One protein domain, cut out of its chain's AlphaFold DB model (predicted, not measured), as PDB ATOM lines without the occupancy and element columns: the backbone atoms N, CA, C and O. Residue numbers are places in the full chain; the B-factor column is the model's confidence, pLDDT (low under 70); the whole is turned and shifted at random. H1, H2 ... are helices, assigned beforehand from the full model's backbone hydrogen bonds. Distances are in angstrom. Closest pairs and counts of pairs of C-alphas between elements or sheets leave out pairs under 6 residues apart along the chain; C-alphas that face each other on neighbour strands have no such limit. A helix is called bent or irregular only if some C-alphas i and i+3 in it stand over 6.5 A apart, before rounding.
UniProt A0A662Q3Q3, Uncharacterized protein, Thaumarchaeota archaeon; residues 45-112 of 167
ATOM      1  N   SER A  45       0.521   4.493  48.329       93.69
ATOM      2  CA  SER A  45      -0.599   4.779  47.418       93.69
ATOM      3  C   SER A  45      -1.722   5.614  48.034       93.69
ATOM      4  O   SER A  45      -2.589   6.090  47.298       93.69
ATOM      5  N   LEU A  46      -1.713   5.844  49.352       93.44
ATOM      6  CA  LEU A  46      -2.849   6.434  50.076       93.44
ATOM      7  C   LEU A  46      -3.234   7.830  49.567       93.44
ATOM      8  O   LEU A  46      -4.418   8.128  49.422       93.44
ATOM      9  N   ASP A  47      -2.247   8.673  49.254       95.56
ATOM     10  CA  ASP A  47      -2.480  10.007  48.684       95.56
ATOM     11  C   ASP A  47      -3.130   9.927  47.305       95.56
ATOM     12  O   ASP A  47      -4.116  10.610  47.035       95.56
ATOM     13  N   VAL A  48      -2.611   9.047  46.448       96.19
ATOM     14  CA  VAL A  48      -3.125   8.847  45.091       96.19
ATOM     15  C   VAL A  48      -4.568   8.356  45.129       96.19
ATOM     16  O   VAL A  48      -5.413   8.889  44.412       96.19
ATOM     17  N   ILE A  49      -4.859   7.370  45.977       95.06
ATOM     18  CA  ILE A  49      -6.204   6.816  46.162       95.06
ATOM     19  C   ILE A  49      -7.166   7.912  46.624       95.06
ATOM     20  O   ILE A  49      -8.230   8.089  46.026       95.06
ATOM     21  N   ALA A  50      -6.774   8.673  47.649       97.12
ATOM     22  CA  ALA A  50      -7.620   9.687  48.257       97.12
ATOM     23  C   ALA A  50      -7.892  10.875  47.328       97.12
ATOM     24  O   ALA A  50      -9.044  11.261  47.143       97.12
ATOM     25  N   GLU A  51      -6.854  11.434  46.706       97.69
ATOM     26  CA  GLU A  51      -6.993  12.554  45.770       97.69
ATOM     27  C   GLU A  51      -7.833  12.174  44.546       97.69
ATOM     28  O   GLU A  51      -8.669  12.964  44.109       97.69
ATOM     29  N   SER A  52      -7.680  10.946  44.039       97.38
ATOM     30  CA  SER A  52      -8.456  10.471  42.886       97.38
ATOM     31  C   SER A  52      -9.949  10.340  43.204       97.38
ATOM     32  O   SER A  52     -10.781  10.614  42.337       97.38
ATOM     33  N   LEU A  53     -10.305   9.950  44.437       97.75
ATOM     34  CA  LEU A  53     -11.706   9.917  44.869       97.75
ATOM     35  C   LEU A  53     -12.257  11.327  45.082       97.75
ATOM     36  O   LEU A  53     -13.392  11.592  44.701       97.75
ATOM     37  N   VAL A  54     -11.466  12.239  45.654       98.19
ATOM     38  CA  VAL A  54     -11.859  13.651  45.800       98.19
ATOM     39  C   VAL A  54     -12.160  14.268  44.431       98.19
ATOM     40  O   VAL A  54     -13.180  14.935  44.275       98.19
ATOM     41  N   GLU A  55     -11.322  14.011  43.422       98.00
ATOM     42  CA  GLU A  55     -11.555  14.475  42.047       98.00
ATOM     43  C   GLU A  55     -12.842  13.873  41.461       98.00
ATOM     44  O   GLU A  55     -13.694  14.610  40.967       98.00
ATOM     45  N   ALA A  56     -13.037  12.556  41.589       97.88
ATOM     46  CA  ALA A  56     -14.239  11.881  41.101       97.88
ATOM     47  C   ALA A  56     -15.525  12.364  41.795       97.88
ATOM     48  O   ALA A  56     -16.545  12.569  41.142       97.88
ATOM     49  N   ALA A  57     -15.477  12.587  43.109       97.44
ATOM     50  CA  ALA A  57     -16.585  13.137  43.880       97.44
ATOM     51  C   ALA A  57     -16.926  14.561  43.421       97.44
ATOM     52  O   ALA A  57     -18.099  14.873  43.210       97.44
ATOM     53  N   LYS A  58     -15.908  15.397  43.178       97.75
ATOM     54  CA  LYS A  58     -16.074  16.765  42.671       97.75
ATOM     55  C   LYS A  58     -16.708  16.799  41.283       97.75
ATOM     56  O   LYS A  58     -17.588  17.624  41.046       97.75
ATOM     57  N   GLU A  59     -16.315  15.896  40.384       96.69
ATOM     58  CA  GLU A  59     -16.957  15.738  39.068       96.69
ATOM     59  C   GLU A  59     -18.451  15.390  39.167       96.69
ATOM     60  O   GLU A  59     -19.211  15.693  38.252       96.69
ATOM     61  N   MET A  60     -18.861  14.770  40.275       94.94
ATOM     62  CA  MET A  60     -20.241  14.380  40.569       94.94
ATOM     63  C   MET A  60     -20.991  15.413  41.428       94.94
ATOM     64  O   MET A  60     -22.114  15.156  41.853       94.94
ATOM     65  N   GLY A  61     -20.387  16.575  41.698       96.31
ATOM     66  CA  GLY A  61     -20.997  17.649  42.489       96.31
ATOM     67  C   GLY A  61     -20.884  17.482  44.008       96.31
ATOM     68  O   GLY A  61     -21.500  18.248  44.748       96.31
ATOM     69  N   TYR A  62     -20.089  16.526  44.492       96.75
ATOM     70  CA  TYR A  62     -19.826  16.330  45.917       96.75
ATOM     71  C   TYR A  62     -18.524  17.009  46.343       96.75
ATOM     72  O   TYR A  62     -17.562  17.088  45.583       96.75
ATOM     73  N   ASN A  63     -18.469  17.451  47.598       96.25
ATOM     74  CA  ASN A  63     -17.252  17.982  48.200       96.25
ATOM     75  C   ASN A  63     -16.872  17.133  49.415       96.25
ATOM     76  O   ASN A  63     -17.609  17.088  50.398       96.25
ATOM     77  N   ILE A  64     -15.732  16.456  49.327       97.25
ATOM     78  CA  ILE A  64     -15.183  15.597  50.378       97.25
ATOM     79  C   ILE A  64     -13.706  15.919  50.574       97.25
ATOM     80  O   ILE A  64     -13.039  16.415  49.664       97.25
ATOM     81  N   GLU A  65     -13.174  15.609  51.751       97.12
ATOM     82  CA  GLU A  65     -11.766  15.836  52.045       97.12
ATOM     83  C   GLU A  65     -10.940  14.555  51.910       97.12
ATOM     84  O   GLU A  65     -11.333  13.482  52.371       97.12
ATOM     85  N   SER A  66      -9.726  14.683  51.363       96.38
ATOM     86  CA  SER A  66      -8.764  13.574  51.243       96.38
ATOM     87  C   SER A  66      -8.495  12.887  52.590       96.38
ATOM     88  O   SER A  66      -8.391  11.664  52.655       96.38
ATOM     89  N   LYS A  67      -8.473  13.647  53.698       96.19
ATOM     90  CA  LYS A  67      -8.282  13.095  55.050       96.19
ATOM     91  C   LYS A  67      -9.377  12.099  55.445       96.19
ATOM     92  O   LYS A  67      -9.089  11.148  56.163       96.19
ATOM     93  N   ASP A  68     -10.612  12.314  54.995       96.75
ATOM     94  CA  ASP A  68     -11.746  11.455  55.335       96.75
ATOM     95  C   ASP A  68     -11.787  10.227  54.430       96.75
ATOM     96  O   ASP A  68     -12.103   9.140  54.904       96.75
ATOM     97  N   VAL A  69     -11.335  10.361  53.177       96.25
ATOM     98  CA  VAL A  69     -11.075   9.203  52.312       96.25
ATOM     99  C   VAL A  69     -10.018   8.293  52.930       96.25
ATOM    100  O   VAL A  69     -10.257   7.098  53.080       96.25
ATOM    101  N   LYS A  70      -8.876   8.849  53.357       93.19
ATOM    102  CA  LYS A  70      -7.762   8.075  53.933       93.19
ATOM    103  C   LYS A  70      -8.156   7.250  55.156       93.19
ATOM    104  O   LYS A  70      -7.662   6.141  55.303       93.19
ATOM    105  N   LYS A  71      -9.059   7.756  56.004       93.44
ATOM    106  CA  LYS A  71      -9.568   7.025  57.183       93.44
ATOM    107  C   LYS A  71     -10.348   5.760  56.822       93.44
ATOM    108  O   LYS A  71     -10.493   4.891  57.673       93.44
ATOM    109  N   LEU A  72     -10.884   5.694  55.606       92.75
ATOM    110  CA  LEU A  72     -11.694   4.577  55.132       92.75
ATOM    111  C   LEU A  72     -10.922   3.650  54.183       92.75
ATOM    112  O   LEU A  72     -11.451   2.607  53.812       92.75
ATOM    113  N   ILE A  73      -9.688   3.989  53.787       89.31
ATOM    114  CA  ILE A  73      -8.866   3.088  52.968       89.31
ATOM    115  C   ILE A  73      -8.630   1.787  53.747       89.31
ATOM    116  O   ILE A  73      -8.294   1.814  54.929       89.31
ATOM    117  N   GLY A  74      -8.844   0.656  53.073       83.62
ATOM    118  CA  GLY A  74      -8.810  -0.684  53.661       83.62
ATOM    119  C   GLY A  74     -10.173  -1.385  53.667       83.62
ATOM    120  O   GLY A  74     -10.216  -2.609  53.760       83.62
ATOM    121  N   ILE A  75     -11.282  -0.651  53.502       88.62
ATOM    122  CA  ILE A  75     -12.609  -1.243  53.248       88.62
ATOM    123  C   ILE A  75     -12.932  -1.231  51.742       88.62
ATOM    124  O   ILE A  75     -12.333  -0.453  50.992       88.62
ATOM    125  N   PRO A  76     -13.905  -2.035  51.266       87.38
ATOM    126  CA  PRO A  76     -14.276  -2.052  49.853       87.38
ATOM    127  C   PRO A  76     -14.676  -0.666  49.329       87.38
ATOM    128  O   PRO A  76     -15.476   0.036  49.949       87.38
ATOM    129  N   GLY A  77     -14.192  -0.291  48.139       90.12
ATOM    130  CA  GLY A  77     -14.412   1.047  47.565       90.12
ATOM    131  C   GLY A  77     -15.887   1.456  47.453       90.12
ATOM    132  O   GLY A  77     -16.232   2.618  47.663       90.12
ATOM    133  N   LYS A  78     -16.785   0.491  47.211       91.56
ATOM    134  CA  LYS A  78     -18.242   0.701  47.235       91.56
ATOM    135  C   LYS A  78     -18.727   1.252  48.581       91.56
ATOM    136  O   LYS A  78     -19.576   2.139  48.606       91.56
ATOM    137  N   GLU A  79     -18.200   0.731  49.685       91.56
ATOM    138  CA  GLU A  79     -18.568   1.161  51.035       91.56
ATOM    139  C   GLU A  79     -17.963   2.527  51.373       91.56
ATOM    140  O   GLU A  79     -18.652   3.351  51.971       91.56
ATOM    141  N   ILE A  80     -16.750   2.829  50.894       95.06
ATOM    142  CA  ILE A  80     -16.154   4.174  50.996       95.06
ATOM    143  C   ILE A  80     -17.067   5.213  50.329       95.06
ATOM    144  O   ILE A  80     -17.427   6.219  50.943       95.06
ATOM    145  N   VAL A  81     -17.490   4.950  49.088       96.38
ATOM    146  CA  VAL A  81     -18.361   5.850  48.317       96.38
ATOM    147  C   VAL A  81     -19.706   6.061  49.015       96.38
ATOM    148  O   VAL A  81     -20.132   7.203  49.182       96.38
ATOM    149  N   LYS A  82     -20.359   4.986  49.476       95.38
ATOM    150  CA  LYS A  82     -21.624   5.082  50.223       95.38
ATOM    151  C   LYS A  82     -21.489   5.926  51.489       95.38
ATOM    152  O   LYS A  82     -22.339   6.775  51.740       95.38
ATOM    153  N   GLN A  83     -20.442   5.697  52.283       95.75
ATOM    154  CA  GLN A  83     -20.257   6.386  53.561       95.75
ATOM    155  C   GLN A  83     -19.949   7.876  53.378       95.75
ATOM    156  O   GLN A  83     -20.528   8.707  54.077       95.75
ATOM    157  N   LEU A  84     -19.075   8.225  52.430       96.69
ATOM    158  CA  LEU A  84     -18.652   9.613  52.229       96.69
ATOM    159  C   LEU A  84     -19.679  10.447  51.468       96.69
ATOM    160  O   LEU A  84     -19.922  11.595  51.834       96.69
ATOM    161  N   LEU A  85     -20.282   9.883  50.418       96.06
ATOM    162  CA  LEU A  85     -21.215  10.623  49.562       96.06
ATOM    163  C   LEU A  85     -22.669  10.495  50.024       96.06
ATOM    164  O   LEU A  85     -23.529  11.214  49.524       96.06
ATOM    165  N   LYS A  86     -22.949   9.605  50.987       94.81
ATOM    166  CA  LYS A  86     -24.296   9.317  51.509       94.81
ATOM    167  C   LYS A  86     -25.290   8.920  50.412       94.81
ATOM    168  O   LYS A  86     -26.479   9.219  50.507       94.81
ATOM    169  N   ILE A  87     -24.802   8.233  49.379       92.50
ATOM    170  CA  ILE A  87     -25.613   7.732  48.266       92.50
ATOM    171  C   ILE A  87     -25.927   6.246  48.435       92.50
ATOM    172  O   ILE A  87     -25.080   5.459  48.860       92.50
ATOM    173  N   SER A  88     -27.146   5.857  48.067       90.94
ATOM    174  CA  SER A  88     -27.600   4.461  48.037       90.94
ATOM    175  C   SER A  88     -27.948   3.972  46.631       90.94
ATOM    176  O   SER A  88     -28.101   2.768  46.433       90.94
ATOM    177  N   ASP A  89     -28.070   4.885  45.663       94.81
ATOM    178  CA  ASP A  89     -28.377   4.546  44.278       94.81
ATOM    179  C   ASP A  89     -27.209   3.796  43.624       94.81
ATOM    180  O   ASP A  89     -26.067   4.264  43.595       94.81
ATOM    181  N   SER A  90     -27.490   2.603  43.099       93.44
ATOM    182  CA  SER A  90     -26.456   1.725  42.554       93.44
ATOM    183  C   SER A  90     -25.802   2.278  41.292       93.44
ATOM    184  O   SER A  90     -24.624   2.002  41.063       93.44
ATOM    185  N   GLN A  91     -26.541   3.042  40.483       95.44
ATOM    186  CA  GLN A  91     -26.025   3.601  39.238       95.44
ATOM    187  C   GLN A  91     -25.080   4.771  39.527       95.44
ATOM    188  O   GLN A  91     -23.980   4.806  38.980       95.44
ATOM    189  N   GLN A  92     -25.446   5.657  40.454       95.31
ATOM    190  CA  GLN A  92     -24.578   6.739  40.921       95.31
ATOM    191  C   GLN A  92     -23.303   6.207  41.580       95.31
ATOM    192  O   GLN A  92     -22.211   6.696  41.296       95.31
ATOM    193  N   ILE A  93     -23.409   5.175  42.427       95.69
ATOM    194  CA  ILE A  93     -22.232   4.537  43.036       95.69
ATOM    195  C   ILE A  93     -21.303   3.989  41.952       95.69
ATOM    196  O   ILE A  93     -20.094   4.206  42.012       95.69
ATOM    197  N   LYS A  94     -21.860   3.286  40.960       95.38
ATOM    198  CA  LYS A  94     -21.084   2.739  39.847       95.38
ATOM    199  C   LYS A  94     -20.363   3.845  39.073       95.38
ATOM    200  O   LYS A  94     -19.170   3.714  38.823       95.38
ATOM    201  N   GLU A  95     -21.045   4.946  38.768       96.94
ATOM    202  CA  GLU A  95     -20.455   6.083  38.055       96.94
ATOM    203  C   GLU A  95     -19.295   6.726  38.835       96.94
ATOM    204  O   GLU A  95     -18.234   7.000  38.267       96.94
ATOM    205  N   VAL A  96     -19.443   6.905  40.154       97.19
ATOM    206  CA  VAL A  96     -18.359   7.404  41.019       97.19
ATOM    207  C   VAL A  96     -17.166   6.448  41.006       97.19
ATOM    208  O   VAL A  96     -16.030   6.902  40.884       97.19
ATOM    209  N   LEU A  97     -17.399   5.135  41.111       95.31
ATOM    210  CA  LEU A  97     -16.331   4.129  41.086       95.31
ATOM    211  C   LEU A  97     -15.577   4.127  39.747       95.31
ATOM    212  O   LEU A  97     -14.349   4.063  39.742       95.31
ATOM    213  N   GLU A  98     -16.283   4.254  38.621       96.00
ATOM    214  CA  GLU A  98     -15.677   4.336  37.286       96.00
ATOM    215  C   GLU A  98     -14.817   5.600  37.125       96.00
ATOM    216  O   GLU A  98     -13.685   5.534  36.629       96.00
ATOM    217  N   LYS A  99     -15.317   6.757  37.587       97.38
ATOM    218  CA  LYS A  99     -14.563   8.022  37.599       97.38
ATOM    219  C   LYS A  99     -13.342   7.945  38.506       97.38
ATOM    220  O   LYS A  99     -12.249   8.330  38.089       97.38
ATOM    221  N   TRP A 100     -13.506   7.408  39.712       96.62
ATOM    222  CA  TRP A 100     -12.419   7.232  40.671       96.62
ATOM    223  C   TRP A 100     -11.310   6.363  40.084       96.62
ATOM    224  O   TRP A 100     -10.152   6.777  40.049       96.62
ATOM    225  N   GLU A 101     -11.663   5.212  39.520       93.44
ATOM    226  CA  GLU A 101     -10.701   4.311  38.898       93.44
ATOM    227  C   GLU A 101     -10.002   4.953  37.688       93.44
ATOM    228  O   GLU A 101      -8.789   4.817  37.505       93.44
ATOM    229  N   LYS A 102     -10.746   5.692  36.856       95.31
ATOM    230  CA  LYS A 102     -10.182   6.459  35.738       95.31
ATOM    231  C   LYS A 102      -9.173   7.501  36.223       95.31
ATOM    232  O   LYS A 102      -8.101   7.601  35.628       95.31
ATOM    233  N   ASN A 103      -9.495   8.262  37.265       95.44
ATOM    234  CA  ASN A 103      -8.614   9.300  37.800       95.44
ATOM    235  C   ASN A 103      -7.371   8.691  38.452       95.44
ATOM    236  O   ASN A 103      -6.256   9.120  38.149       95.44
ATOM    237  N   GLN A 104      -7.538   7.598  39.196       93.19
ATOM    238  CA  GLN A 104      -6.434   6.851  39.791       93.19
ATOM    239  C   GLN A 104      -5.454   6.345  38.725       93.19
ATOM    240  O   GLN A 104      -4.261   6.639  38.805       93.19
ATOM    241  N   ARG A 105      -5.937   5.676  37.667       90.31
ATOM    242  CA  ARG A 105      -5.083   5.141  36.584       90.31
ATOM    243  C   ARG A 105      -4.196   6.190  35.909       90.31
ATOM    244  O   ARG A 105      -3.070   5.871  35.538       90.31
ATOM    245  N   LYS A 106      -4.655   7.441  35.768       91.19
ATOM    246  CA  LYS A 106      -3.877   8.523  35.123       91.19
ATOM    247  C   LYS A 106      -2.564   8.824  35.850       91.19
ATOM    248  O   LYS A 106      -1.590   9.238  35.217       91.19
ATOM    249  N   VAL A 107      -2.556   8.673  37.173       91.00
ATOM    250  CA  VAL A 107      -1.458   9.129  38.036       91.00
ATOM    251  C   VAL A 107      -0.744   7.990  38.763       91.00
ATOM    252  O   VAL A 107       0.395   8.184  39.190       91.00
ATOM    253  N   TYR A 108      -1.366   6.809  38.863       91.12
ATOM    254  CA  TYR A 108      -0.898   5.691  39.686       91.12
ATOM    255  C   TYR A 108       0.547   5.292  39.384       91.12
ATOM    256  O   TYR A 108       1.413   5.438  40.242       91.12
ATOM    257  N   ALA A 109       0.842   4.913  38.138       87.88
ATOM    258  CA  ALA A 109       2.172   4.452  37.732       87.88
ATOM    259  C   ALA A 109       3.282   5.513  37.893       87.88
ATOM    260  O   ALA A 109       4.460   5.172  37.949       87.88
ATOM    261  N   LYS A 110       2.927   6.806  37.955       90.75
ATOM    262  CA  LYS A 110       3.892   7.911  38.100       90.75
ATOM    263  C   LYS A 110       4.183   8.264  39.558       90.75
ATOM    264  O   LYS A 110       5.251   8.802  39.845       90.75
ATOM    265  N   ARG A 111       3.225   8.031  40.459       94.31
ATOM    266  CA  ARG A 111       3.279   8.500  41.852       94.31
ATOM    267  C   ARG A 111       3.456   7.374  42.861       94.31
ATOM    268  O   ARG A 111       4.130   7.593  43.861       94.31
ATOM    269  N   VAL A 112       2.894   6.196  42.600       94.75
ATOM    270  CA  VAL A 112       2.937   5.066  43.530       94.75
ATOM    271  C   VAL A 112       4.278   4.354  43.442       94.75
ATOM    272  O   VAL A 112       4.796   4.082  42.358       94.75
TER     273      VAL A 112
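What this domain is: This is residues 45 to 112 of the 167 residues of an uncharacterized protein of Thaumarchaeota archaeon (UniProt A0A662Q3Q3). A long helix, H4, makes the base and the longest axis; H1 crosses it at a steep angle, H3 packs on residues 93 to 97 of it, and H2 packs on H1 on the side away from H4 and also touches H3, so that the four helices touch in a ring, H1 to H2 to H3 to H4 and back to H1. The printed part has 68 residues with four named helices, H1, H2, H3 and H4 in chain order, and no named strand; its class is all helix, mostly crossed in packing, with no touching pair at a shallow tilt. It is compact, with a radius of gyration of the C-alphas of 10.9 A, and elongated, spanning 33 by 21 by 20 A.

Where its parts are: H1, residues 46 to 59, begins at C-alpha 46 (-2.849, 6.434, 50.076) and measures 20.2 A from first to last C-alpha. H2 is residues 66 to 72, 10.2 A, and H3 is residues 77 to 85, 11.9 A. H4, residues 90 to 111, measures 30.5 A and ends at C-alpha 111 (3.279, 8.500, 41.852). H4 has a kink of 35 degrees near residue 105 and is irregular: C-alphas 106 and 109 are 7.7 A apart.

How they stand to each other: H1 touches H2; their closest C-alphas, of Ala 50 and Ser 66, are 5.0 A apart, and they run opposite ways at a steep tilt of 68 degrees, only just short of about perpendicular. H1 touches H4, closest at the C-alphas of Ala 56 and Trp 100, 5.0 A, opposite ways at a steep tilt of 46 degrees. H2 touches H3, closest at the C-alphas of Leu 72 and Ile 80, 6.1 A, opposite ways at a steep tilt of 53 degrees. H3 touches H4 at residues 93 to 97 of H4 alone, closest at the C-alphas of Val 81 and Ile 93, 6.7 A, and is only just about perpendicular to it, at 71 degrees. H2 and H4 are apart. Every O i to N i+4 pair is within hydrogen-bond range in H1 and H3; in H2 it is 2 of 3 and in H4 15 of 18.

The domain as a whole: The C-alphas farthest apart, of Ser 88 and Lys 110, are 33.2 A from each other, while those of Ser 45 and Val 112, the first and last printed, are 5.3 A apart. The printed part has no cut; the links H2 to H3 and H3 to H4 are tight, and H1 to H2 is short. The mean pLDDT of the printed part is 94.5, and no printed residue is under 70.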